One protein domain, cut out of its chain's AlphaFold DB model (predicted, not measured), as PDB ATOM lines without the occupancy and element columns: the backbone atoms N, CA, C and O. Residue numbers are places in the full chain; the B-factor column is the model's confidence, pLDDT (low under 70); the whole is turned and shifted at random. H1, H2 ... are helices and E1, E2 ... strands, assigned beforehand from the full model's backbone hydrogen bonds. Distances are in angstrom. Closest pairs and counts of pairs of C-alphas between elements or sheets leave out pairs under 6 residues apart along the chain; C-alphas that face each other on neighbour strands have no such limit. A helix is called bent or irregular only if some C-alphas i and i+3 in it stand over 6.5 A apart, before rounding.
ATOM      1  N   ARG A  11      76.525 -74.960 413.892       97.12
ATOM      2  CA  ARG A  11      76.734 -75.722 412.655       97.12
ATOM      3  C   ARG A  11      75.874 -76.981 412.602       97.12
ATOM      4  O   ARG A  11      75.297 -77.280 411.565       97.12
ATOM      5  N   ASP A  12      75.824 -77.739 413.693       97.06
ATOM      6  CA  ASP A  12      75.043 -78.972 413.741       97.06
ATOM      7  C   ASP A  12      73.541 -78.692 413.798       97.06
ATOM      8  O   ASP A  12      72.781 -79.373 413.114       97.06
ATOM      9  N   TYR A  13      73.117 -77.652 414.524       96.56
ATOM     10  CA  TYR A  13      71.728 -77.199 414.507       96.56
ATOM     11  C   TYR A  13      71.271 -76.906 413.074       96.56
ATOM     12  O   TYR A  13      70.299 -77.497 412.604       96.56
ATOM     13  N   LEU A  14      72.015 -76.065 412.350       97.75
ATOM     14  CA  LEU A  14      71.703 -75.724 410.961       97.75
ATOM     15  C   LEU A  14      71.746 -76.940 410.030       97.75
ATOM     16  O   LEU A  14      71.024 -76.979 409.043       97.75
ATOM     17  N   ALA A  15      72.557 -77.952 410.340       97.81
ATOM     18  CA  ALA A  15      72.703 -79.126 409.491       97.81
ATOM     19  C   ALA A  15      71.550 -80.134 409.605       97.81
ATOM     20  O   ALA A  15      71.357 -80.898 408.662       97.81
ATOM     21  N   TYR A  16      70.814 -80.193 410.726       96.69
ATOM     22  CA  TYR A  16      69.766 -81.215 410.885       96.69
ATOM     23  C   TYR A  16      68.493 -80.810 411.630       96.69
ATOM     24  O   TYR A  16      67.533 -81.588 411.640       96.69
ATOM     25  N   ALA A  17      68.455 -79.663 412.313       96.06
ATOM     26  CA  ALA A  17      67.339 -79.355 413.205       96.06
ATOM     27  C   ALA A  17      66.006 -79.208 412.456       96.06
ATOM     28  O   ALA A  17      64.967 -79.536 413.031       96.06
ATOM     29  N   GLY A  18      66.027 -78.803 411.180       96.25
ATOM     30  CA  GLY A  18      64.835 -78.682 410.342       96.25
ATOM     31  C   GLY A  18      64.089 -80.009 410.188       96.25
ATOM     32  O   GLY A  18      62.875 -80.048 410.370       96.25
ATOM     33  N   GLU A  19      64.810 -81.112 409.968       95.94
ATOM     34  CA  GLU A  19      64.216 -82.456 409.861       95.94
ATOM     35  C   GLU A  19      63.510 -82.876 411.160       95.94
ATOM     36  O   GLU A  19      62.372 -83.353 411.153       95.94
ATOM     37  N   LEU A  20      64.174 -82.687 412.305       95.00
ATOM     38  CA  LEU A  20      63.605 -83.053 413.604       95.00
ATOM     39  C   LEU A  20      62.417 -82.154 413.971       95.00
ATOM     40  O   LEU A  20      61.434 -82.628 414.546       95.00
ATOM     41  N   ARG A  21      62.495 -80.867 413.619       95.56
ATOM     42  CA  ARG A  21      61.443 -79.873 413.834       95.56
ATOM     43  C   ARG A  21      60.197 -80.197 413.019       95.56
ATOM     44  O   ARG A  21      59.123 -80.255 413.606       95.56
ATOM     45  N   ALA A  22      60.333 -80.489 411.725       95.06
ATOM     46  CA  ALA A  22      59.206 -80.846 410.859       95.06
ATOM     47  C   ALA A  22      58.412 -82.042 411.412       95.06
ATOM     48  O   ALA A  22      57.187 -82.010 411.504       95.06
ATOM     49  N   ARG A  23      59.116 -83.075 411.890       93.81
ATOM     50  CA  ARG A  23      58.486 -84.247 412.522       93.81
ATOM     51  C   ARG A  23      57.816 -83.921 413.849       93.81
ATOM     52  O   ARG A  23      56.757 -84.470 414.151       93.81
ATOM     53  N   ARG A  24      58.428 -83.047 414.654       94.88
ATOM     54  CA  ARG A  24      57.831 -82.576 415.907       94.88
ATOM     55  C   ARG A  24      56.546 -81.793 415.639       94.88
ATOM     56  O   ARG A  24      55.567 -82.055 416.327       94.88
ATOM     57  N   VAL A  25      56.543 -80.904 414.646       96.44
ATOM     58  CA  VAL A  25      55.353 -80.152 414.216       96.44
ATOM     59  C   VAL A  25      54.237 -81.117 413.814       96.44
ATOM     60  O   VAL A  25      53.201 -81.118 414.469       96.44
ATOM     61  N   ALA A  26      54.495 -82.040 412.882       95.44
ATOM     62  CA  ALA A  26      53.491 -83.014 412.438       95.44
ATOM     63  C   ALA A  26      52.927 -83.870 413.593       95.44
ATOM     64  O   ALA A  26      51.731 -84.145 413.664       95.44
ATOM     65  N   SER A  27      53.780 -84.284 414.538       95.00
ATOM     66  CA  SER A  27      53.352 -85.048 415.719       95.00
ATOM     67  C   SER A  27      52.493 -84.234 416.691       95.00
ATOM     68  O   SER A  27      51.627 -84.805 417.356       95.00
ATOM     69  N   LEU A  28      52.746 -82.932 416.821       95.25
ATOM     70  CA  LEU A  28      51.962 -82.037 417.671       95.25
ATOM     71  C   LEU A  28      50.621 -81.691 417.023       95.25
ATOM     72  O   LEU A  28      49.607 -81.742 417.710       95.25
ATOM     73  N   GLU A  29      50.599 -81.430 415.715       94.75
ATOM     74  CA  GLU A  29      49.373 -81.198 414.939       94.75
ATOM     75  C   GLU A  29      48.433 -82.406 415.016       94.75
ATOM     76  O   GLU A  29      47.265 -82.258 415.363       94.75
ATOM     77  N   ALA A  30      48.957 -83.621 414.815       94.62
ATOM     78  CA  ALA A  30      48.168 -84.848 414.935       94.62
ATOM     79  C   ALA A  30      47.577 -85.050 416.343       94.62
ATOM     80  O   ALA A  30      46.479 -85.582 416.484       94.62
ATOM     81  N   GLN A  31      48.292 -84.631 417.393       93.31
ATOM     82  CA  GLN A  31      47.781 -84.683 418.767       93.31
ATOM     83  C   GLN A  31      46.765 -83.577 419.060       93.31
ATOM     84  O   GLN A  31      45.849 -83.801 419.840       93.31
ATOM     85  N   LEU A  32      46.920 -82.391 418.473       91.00
ATOM     86  CA  LEU A  32      45.980 -81.284 418.652       91.00
ATOM     87  C   LEU A  32      44.667 -81.518 417.905       91.00
ATOM     88  O   LEU A  32      43.621 -81.152 418.426       91.00
ATOM     89  N   ALA A  33      44.697 -82.230 416.776       90.50
ATOM     90  CA  ALA A  33      43.504 -82.612 416.020       90.50
ATOM     91  C   ALA A  33      42.493 -83.459 416.824       90.50
ATOM     92  O   ALA A  33      41.343 -83.596 416.416       90.50
ATOM     93  N   THR A  34      42.891 -84.029 417.971       89.19
ATOM     94  CA  THR A  34      41.975 -84.750 418.874       89.19
ATOM     95  C   THR A  34      41.214 -83.832 419.835       89.19
ATOM     96  O   THR A  34      40.428 -84.323 420.643       89.19
ATOM     97  N   PHE A  35      41.477 -82.525 419.812       85.00
ATOM     98  CA  PHE A  35      40.798 -81.526 420.631       85.00
ATOM     99  C   PHE A  35      39.904 -80.647 419.746       85.00
ATOM    100  O   PHE A  35      40.271 -80.371 418.605       85.00
ATOM    101  N   PRO A  36      38.749 -80.174 420.249       77.00
ATOM    102  CA  PRO A  36      38.003 -79.123 419.571       77.00
ATOM    103  C   PRO A  36      38.879 -77.870 419.544       77.00
ATOM    104  O   PRO A  36      39.280 -77.375 420.603       77.00
ATOM    105  N   ASP A  37      39.215 -77.395 418.348       69.06
ATOM    106  CA  ASP A  37      40.140 -76.282 418.199       69.06
ATOM    107  C   ASP A  37      39.495 -75.100 417.490       69.06
ATOM    108  O   ASP A  37      38.853 -75.238 416.453       69.06
ATOM    109  N   ALA A  38      39.660 -73.937 418.108       69.19
ATOM    110  CA  ALA A  38      39.170 -72.652 417.624       69.19
ATOM    111  C   ALA A  38      40.321 -71.647 417.459       69.19
ATOM    112  O   ALA A  38      40.071 -70.473 417.204       69.19
ATOM    113  N   LEU A  39      41.570 -72.085 417.668       81.81
ATOM    114  CA  LEU A  39      42.745 -71.233 417.557       81.81
ATOM    115  C   LEU A  39      43.276 -71.245 416.125       81.81
ATOM    116  O   LEU A  39      43.507 -72.307 415.549       81.81
ATOM    117  N   ASP A  40      43.547 -70.060 415.588       87.88
ATOM    118  CA  ASP A  40      44.341 -69.920 414.374       87.88
ATOM    119  C   ASP A  40      45.832 -70.032 414.733       87.88
ATOM    120  O   ASP A  40      46.490 -69.083 415.164       87.88
ATOM    121  N   HIS A  41      46.380 -71.242 414.610       89.69
ATOM    122  CA  HIS A  41      47.793 -71.485 414.890       89.69
ATOM    123  C   HIS A  41      48.738 -70.762 413.922       89.69
ATOM    124  O   HIS A  41      49.894 -70.549 414.288       89.69
ATOM    125  N   ASP A  42      48.305 -70.423 412.706       91.44
ATOM    126  CA  ASP A  42      49.130 -69.674 411.756       91.44
ATOM    127  C   ASP A  42      49.251 -68.218 412.210       91.44
ATOM    128  O   ASP A  42      50.368 -67.707 412.341       91.44
ATOM    129  N   GLU A  43      48.124 -67.586 412.549       91.81
ATOM    130  CA  GLU A  43      48.076 -66.224 413.090       91.81
ATOM    131  C   GLU A  43      48.896 -66.096 414.385       91.81
ATOM    132  O   GLU A  43      49.707 -65.173 414.532       91.81
ATOM    133  N   LEU A  44      48.758 -67.060 415.303       92.19
ATOM    134  CA  LEU A  44      49.515 -67.075 416.558       92.19
ATOM    135  C   LEU A  44      51.024 -67.222 416.326       92.19
ATOM    136  O   LEU A  44      51.812 -66.592 417.031       92.19
ATOM    137  N   VAL A  45      51.453 -68.026 415.345       94.56
ATOM    138  CA  VAL A  45      52.878 -68.147 414.990       94.56
ATOM    139  C   VAL A  45      53.411 -66.837 414.416       94.56
ATOM    140  O   VAL A  45      54.502 -66.424 414.809       94.56
ATOM    141  N   GLN A  46      52.669 -66.169 413.527       93.88
ATOM    142  CA  GLN A  46      53.097 -64.884 412.959       93.88
ATOM    143  C   GLN A  46      53.190 -63.793 414.027       93.88
ATOM    144  O   GLN A  46      54.199 -63.092 414.110       93.88
ATOM    145  N   THR A  47      52.186 -63.710 414.902       93.19
ATOM    146  CA  THR A  47      52.185 -62.782 416.041       93.19
ATOM    147  C   THR A  47      53.369 -63.051 416.968       93.19
ATOM    148  O   THR A  47      54.114 -62.135 417.324       93.19
ATOM    149  N   LEU A  48      53.609 -64.324 417.302       93.81
ATOM    150  CA  LEU A  48      54.750 -64.726 418.119       93.81
ATOM    151  C   LEU A  48      56.073 -64.303 417.474       93.81
ATOM    152  O   LEU A  48      56.911 -63.719 418.163       93.81
ATOM    153  N   LEU A  49      56.262 -64.579 416.177       93.94
ATOM    154  CA  LEU A  49      57.473 -64.225 415.428       93.94
ATOM    155  C   LEU A  49      57.730 -62.716 415.439       93.94
ATOM    156  O   LEU A  49      58.870 -62.312 415.668       93.94
ATOM    157  N   GLY A  50      56.686 -61.896 415.273       92.31
ATOM    158  CA  GLY A  50      56.787 -60.440 415.389       92.31
ATOM    159  C   GLY A  50      57.352 -60.002 416.744       92.31
ATOM    160  O   GLY A  50      58.308 -59.233 416.804       92.31
ATOM    161  N   HIS A  51      56.844 -60.570 417.841       93.75
ATOM    162  CA  HIS A  51      57.285 -60.202 419.188       93.75
ATOM    163  C   HIS A  51      58.710 -60.637 419.540       93.75
ATOM    164  O   HIS A  51      59.395 -59.913 420.270       93.75
ATOM    165  N   VAL A  52      59.153 -61.810 419.072       92.25
ATOM    166  CA  VAL A  52      60.521 -62.299 419.330       92.25
ATOM    167  C   VAL A  52      61.562 -61.721 418.367       92.25
ATOM    168  O   VAL A  52      62.755 -61.804 418.656       92.25
ATOM    169  N   ALA A  53      61.138 -61.139 417.239       87.06
ATOM    170  CA  ALA A  53      62.024 -60.435 416.313       87.06
ATOM    171  C   ALA A  53      62.493 -59.077 416.866       87.06
ATOM    172  O   ALA A  53      63.611 -58.659 416.583       87.06
ATOM    173  N   GLU A  54      61.672 -58.406 417.681       88.81
ATOM    174  CA  GLU A  54      62.030 -57.133 418.326       88.81
ATOM    175  C   GLU A  54      63.117 -57.306 419.392       88.81
ATOM    176  O   GLU A  54      64.088 -56.553 419.455       88.81
ATOM    177  N   ARG A  55      62.917 -58.282 420.281       91.19
ATOM    178  CA  ARG A  55      63.837 -58.631 421.363       91.19
ATOM    179  C   ARG A  55      63.537 -60.043 421.864       91.19
ATOM    180  O   ARG A  55      62.396 -60.492 421.751       91.19
ATOM    181  N   PRO A  56      64.506 -60.725 422.494       92.88
ATOM    182  CA  PRO A  56      64.235 -61.991 423.158       92.88
ATOM    183  C   PRO A  56      63.155 -61.843 424.236       92.88
ATOM    184  O   PRO A  56      63.210 -60.905 425.034       92.88
ATOM    185  N   ARG A  57      62.209 -62.787 424.295       92.50
ATOM    186  CA  ARG A  57      61.116 -62.787 425.284       92.50
ATOM    187  C   ARG A  57      60.946 -64.145 425.943       92.50
ATOM    188  O   ARG A  57      61.207 -65.177 425.326       92.50
ATOM    189  N   SER A  58      60.522 -64.141 427.197       90.12
ATOM    190  CA  SER A  58      60.224 -65.348 427.961       90.12
ATOM    191  C   SER A  58      58.892 -65.977 427.554       90.12
ATOM    192  O   SER A  58      58.035 -65.335 426.948       90.12
ATOM    193  N   ARG A  59      58.693 -67.252 427.907       88.44
ATOM    194  CA  ARG A  59      57.411 -67.934 427.673       88.44
ATOM    195  C   ARG A  59      56.224 -67.190 428.317       88.44
ATOM    196  O   ARG A  59      55.252 -66.993 427.597       88.44
ATOM    197  N   PRO A  60      56.264 -66.769 429.599       87.62
ATOM    198  CA  PRO A  60      55.155 -66.024 430.201       87.62
ATOM    199  C   PRO A  60      54.813 -64.733 429.448       87.62
ATOM    200  O   PRO A  60      53.647 -64.513 429.141       87.62
ATOM    201  N   GLU A  61      55.821 -63.936 429.066       89.75
ATOM    202  CA  GLU A  61      55.605 -62.707 428.284       89.75
ATOM    203  C   GLU A  61      54.950 -63.006 426.928       89.75
ATOM    204  O   GLU A  61      54.036 -62.306 426.511       89.75
ATOM    205  N   LEU A  62      55.405 -64.052 426.228       90.44
ATOM    206  CA  LEU A  62      54.830 -64.432 424.934       90.44
ATOM    207  C   LEU A  62      53.384 -64.910 425.069       90.44
ATOM    208  O   LEU A  62      52.551 -64.565 424.241       90.44
ATOM    209  N   LEU A  63      53.074 -65.679 426.110       88.19
ATOM    210  CA  LEU A  63      51.712 -66.133 426.375       88.19
ATOM    211  C   LEU A  63      50.768 -64.970 426.698       88.19
ATOM    212  O   LEU A  63      49.643 -64.957 426.207       88.19
ATOM    213  N   GLU A  64      51.224 -63.982 427.467       89.69
ATOM    214  CA  GLU A  64      50.459 -62.764 427.745       89.69
ATOM    215  C   GLU A  64      50.172 -61.966 426.464       89.69
ATOM    216  O   GLU A  64      49.021 -61.619 426.204       89.69
ATOM    217  N   LEU A  65      51.187 -61.756 425.618       89.19
ATOM    218  CA  LEU A  65      51.050 -61.034 424.345       89.19
ATOM    219  C   LEU A  65      50.100 -61.721 423.359       89.19
ATOM    220  O   LEU A  65      49.393 -61.048 422.617       89.19
ATOM    221  N   LEU A  66      50.053 -63.054 423.371       87.81
ATOM    222  CA  LEU A  66      49.134 -63.833 422.540       87.81
ATOM    223  C   LEU A  66      47.694 -63.854 423.086       87.81
ATOM    224  O   LEU A  66      46.841 -64.535 422.520       87.81
ATOM    225  N   GLY A  67      47.409 -63.170 424.202       83.56
ATOM    226  CA  GLY A  67      46.106 -63.243 424.871       83.56
ATOM    227  C   GLY A  67      45.834 -64.619 425.487       83.56
ATOM    228  O   GLY A  67      44.686 -64.991 425.719       83.56
ATOM    229  N   GLN A  68      46.893 -65.384 425.758       75.56
ATOM    230  CA  GLN A  68      46.861 -66.743 426.289       75.56
ATOM    231  C   GLN A  68      47.574 -66.851 427.658       75.56
ATOM    232  O   GLN A  68      48.338 -67.797 427.874       75.56
ATOM    233  N   PRO A  69      47.347 -65.924 428.622       63.78
ATOM    234  CA  PRO A  69      48.144 -65.832 429.853       63.78
ATOM    235  C   PRO A  69      48.026 -67.068 430.757       63.78
ATOM    236  O   PRO A  69      48.883 -67.291 431.606       63.78
ATOM    237  N   LYS A  70      46.970 -67.871 430.571       58.16
ATOM    238  CA  LYS A  70      46.643 -69.063 431.364       58.16
ATOM    239  C   LYS A  70      46.698 -70.352 430.549       58.16
ATOM    240  O   LYS A  70      45.889 -71.248 430.769       58.16
ATOM    241  N   LEU A  71      47.626 -70.476 429.596       62.41
ATOM    242  CA  LEU A  71      48.016 -71.818 429.154       62.41
ATOM    243  C   LEU A  71      48.694 -72.529 430.334       62.41
ATOM    244  O   LEU A  71      49.921 -72.571 430.416       62.41
ATOM    245  N   GLU A  72      47.879 -73.040 431.260       55.84
ATOM    246  CA  GLU A  72      48.306 -73.806 432.423       55.84
ATOM    247  C   GLU A  72      49.120 -74.987 431.908       55.84
ATOM    248  O   GLU A  72      48.642 -75.833 431.151       55.84
ATOM    249  N   VAL A  73      50.405 -75.007 432.245       53.47
ATOM    250  CA  VAL A  73      51.367 -75.950 431.659       53.47
ATOM    251  C   VAL A  73      51.094 -77.403 432.059       53.47
ATOM    252  O   VAL A  73      51.629 -78.311 431.419       53.47
ATOM    253  N   ASP A  74      50.245 -77.587 433.071       56.84
ATOM    254  CA  ASP A  74      49.771 -78.867 433.594       56.84
ATOM    255  C   ASP A  74      48.550 -79.402 432.825       56.84
ATOM    256  O   ASP A  74      48.222 -80.587 432.911       56.84
ATOM    257  N   GLU A  75      47.912 -78.569 432.000       75.62
ATOM    258  CA  GLU A  75      46.873 -79.002 431.077       75.62
ATOM    259  C   GLU A  75      47.477 -79.441 429.736       75.62
ATOM    260  O   GLU A  75      48.261 -78.743 429.082       75.62
ATOM    261  N   ARG A  76      47.065 -80.624 429.269       83.44
ATOM    262  CA  ARG A  76      47.661 -81.264 428.088       83.44
ATOM    263  C   ARG A  76      47.541 -80.420 426.815       83.44
ATOM    264  O   ARG A  76      48.500 -80.350 426.049       83.44
ATOM    265  N   ARG A  77      46.383 -79.803 426.561       85.50
ATOM    266  CA  ARG A  77      46.155 -79.007 425.341       85.50
ATOM    267  C   ARG A  77      46.994 -77.721 425.343       85.50
ATOM    268  O   ARG A  77      47.754 -77.548 424.394       85.50
ATOM    269  N   PRO A  78      46.954 -76.871 426.381       84.94
ATOM    270  CA  PRO A  78      47.866 -75.737 426.515       84.94
ATOM    271  C   PRO A  78      49.347 -76.067 426.335       84.94
ATOM    272  O   PRO A  78      50.074 -75.355 425.635       84.94
ATOM    273  N   TRP A  79      49.795 -77.189 426.906       86.12
ATOM    274  CA  TRP A  79      51.145 -77.689 426.685       86.12
ATOM    275  C   TRP A  79      51.409 -77.983 425.203       86.12
ATOM    276  O   TRP A  79      52.432 -77.547 424.670       86.12
ATOM    277  N   LEU A  80      50.501 -78.685 424.515       90.50
ATOM    278  CA  LEU A  80      50.635 -78.998 423.090       90.50
ATOM    279  C   LEU A  80      50.679 -77.733 422.221       90.50
ATOM    280  O   LEU A  80      51.565 -77.635 421.371       90.50
ATOM    281  N   VAL A  81      49.790 -76.763 422.468       89.94
ATOM    282  CA  VAL A  81      49.730 -75.487 421.733       89.94
ATOM    283  C   VAL A  81      51.061 -74.748 421.846       89.94
ATOM    284  O   VAL A  81      51.682 -74.450 420.829       89.94
ATOM    285  N   TRP A  82      51.574 -74.534 423.063       90.81
ATOM    286  CA  TRP A  82      52.862 -73.850 423.249       90.81
ATOM    287  C   TRP A  82      54.007 -74.529 422.485       90.81
ATOM    288  O   TRP A  82      54.807 -73.863 421.819       90.81
ATOM    289  N   HIS A  83      54.095 -75.860 422.563       92.25
ATOM    290  CA  HIS A  83      55.153 -76.601 421.880       92.25
ATOM    291  C   HIS A  83      54.985 -76.579 420.359       92.25
ATOM    292  O   HIS A  83      55.998 -76.616 419.658       92.25
ATOM    293  N   LEU A  84      53.751 -76.506 419.846       94.81
ATOM    294  CA  LEU A  84      53.488 -76.359 418.416       94.81
ATOM    295  C   LEU A  84      53.962 -74.990 417.938       94.81
ATOM    296  O   LEU A  84      54.782 -74.931 417.024       94.81
ATOM    297  N   LEU A  85      53.523 -73.913 418.597       94.25
ATOM    298  CA  LEU A  85      53.916 -72.545 418.254       94.25
ATOM    299  C   LEU A  85      55.443 -72.390 418.289       94.25
ATOM    300  O   LEU A  85      56.046 -71.935 417.319       94.25
ATOM    301  N   SER A  86      56.087 -72.877 419.354       93.81
ATOM    302  CA  SER A  86      57.548 -72.837 419.510       93.81
ATOM    303  C   SER A  86      58.288 -73.605 418.408       93.81
ATOM    304  O   SER A  86      59.328 -73.158 417.923       93.81
ATOM    305  N   ALA A  87      57.768 -74.769 418.000       95.62
ATOM    306  CA  ALA A  87      58.369 -75.583 416.946       95.62
ATOM    307  C   ALA A  87      58.137 -74.990 415.546       95.62
ATOM    308  O   ALA A  87      59.047 -75.016 414.714       95.62
ATOM    309  N   ARG A  88      56.954 -74.429 415.270       96.00
ATOM    310  CA  ARG A  88      56.654 -73.772 413.988       96.00
ATOM    311  C   ARG A  88      57.464 -72.487 413.816       96.00
ATOM    312  O   ARG A  88      58.065 -72.318 412.762       96.00
ATOM    313  N   ALA A  89      57.602 -71.689 414.877       95.31
ATOM    314  CA  ALA A  89      58.444 -70.489 414.913       95.31
ATOM    315  C   ALA A  89      59.957 -70.779 415.036       95.31
ATOM    316  O   ALA A  89      60.768 -69.857 415.062       95.31
ATOM    317  N   SER A  90      60.353 -72.056 415.130       95.00
ATOM    318  CA  SER A  90      61.751 -72.490 415.254       95.00
ATOM    319  C   SER A  90      62.517 -71.768 416.372       95.00
ATOM    320  O   SER A  90      63.647 -71.311 416.175       95.00
ATOM    321  N   LEU A  91      61.902 -71.651 417.548       93.81
ATOM    322  CA  LEU A  91      62.499 -70.938 418.672       93.81
ATOM    323  C   LEU A  91      63.677 -71.705 419.282       93.81
ATOM    324  O   LEU A  91      63.631 -72.926 419.457       93.81
ATOM    325  N   VAL A  92      64.711 -70.965 419.677       92.75
ATOM    326  CA  VAL A  92      65.838 -71.444 420.493       92.75
ATOM    327  C   VAL A  92      66.007 -70.554 421.720       92.75
ATOM    328  O   VAL A  92      65.543 -69.414 421.731       92.75
ATOM    329  N   ASN A  93      66.665 -71.068 422.763       91.38
ATOM    330  CA  ASN A  93      67.021 -70.236 423.912       91.38
ATOM    331  C   ASN A  93      67.982 -69.133 423.466       91.38
ATOM    332  O   ASN A  93      68.961 -69.389 422.765       91.38
ATOM    333  N   ALA A  94      67.709 -67.916 423.907       89.00
ATOM    334  CA  ALA A  94      68.581 -66.782 423.700       89.00
ATOM    335  C   ALA A  94      69.853 -66.924 424.565       89.00
ATOM    336  O   ALA A  94      69.794 -67.528 425.646       89.00
ATOM    337  N   PRO A  95      71.010 -66.384 424.141       79.81
ATOM    338  CA  PRO A  95      72.287 -66.578 424.838       79.81
ATOM    339  C   PRO A  95      72.254 -66.210 426.325       79.81
ATOM    340  O   PRO A  95      72.769 -66.956 427.157       79.81
ATOM    341  N   GLN A  96      71.578 -65.115 426.677       78.00
ATOM    342  CA  GLN A  96      71.459 -64.624 428.053       78.00
ATOM    343  C   GLN A  96      70.749 -65.603 428.997       78.00
ATOM    344  O   GLN A  96      70.952 -65.554 430.207       78.00
TER     345      GLN A  96
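This is residues 11 to 96 of the 281 residues of the protein "Winged helix DNA-binding domain-containing protein" of Actinobacteria bacterium (UniProt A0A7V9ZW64). Short helix H4 lies in the middle, with the long helix H1 packed along one side of it and H2 on the other side, where H2 and the small helix H3 stand nearly at right angles to each other. H1 makes the longest axis, and its residues 11 to 16 stick out beyond the rest. The printed part has 86 residues, with four named helices and then one named strand, in the order H1 H2 H3 H4 E1, and is mostly helix. It is compact, with a radius of gyration of the C-alphas of 13.2 A and spans of 39 by 27 by 23 A.

Find C-alpha 11 at (76.734, -75.722, 412.655); from there H1 runs through residues 11 to 32, 31.8 A. It is irregular, with C-alphas 15 and 18 7.9 A apart, and has a kink of 47 degrees near residue 18. Next come H2, residues 41 to 54, 20.5 A, and H3, residues 59 to 65, 10.0 A. H4, residues 76 to 88, runs 18.3 A to C-alpha 88 at (56.654, -73.772, 413.988). E1, residues 91 to 93, is 7.0 A long and pairs with no named strand.

Look first at H1 and H4, which touch, closest at the C-alphas of Leu 28 and Leu 84, 5.9 A. They run opposite ways at 36 degrees, only just a steep tilt. H4 touches H2 with residues 85 to 88 alone, closest at the C-alphas of Val 45 and Leu 85, 5.6 A, the same way at a steep tilt of 60 degrees. H2 and H3 are close but not clearly touching, with the closest C-alphas, Leu 48 and Leu 62, 6.8 A apart, and are about perpendicular at 74 degrees. H1 and H3 are apart. H4 and E1 meet only through their link. Each O i to N i+4 pair is within hydrogen-bond range in H3 and H4, against 15 of 18 in H1 and 9 of 10 in H2.

The two C-alphas farthest apart, Arg 11 and Pro 36, are 39.5 A apart. The printed part has no cut, and no link is long. Look for pLDDT under 70 at residues 37 to 38 and 69 to 74; the mean of the printed part is 88.3.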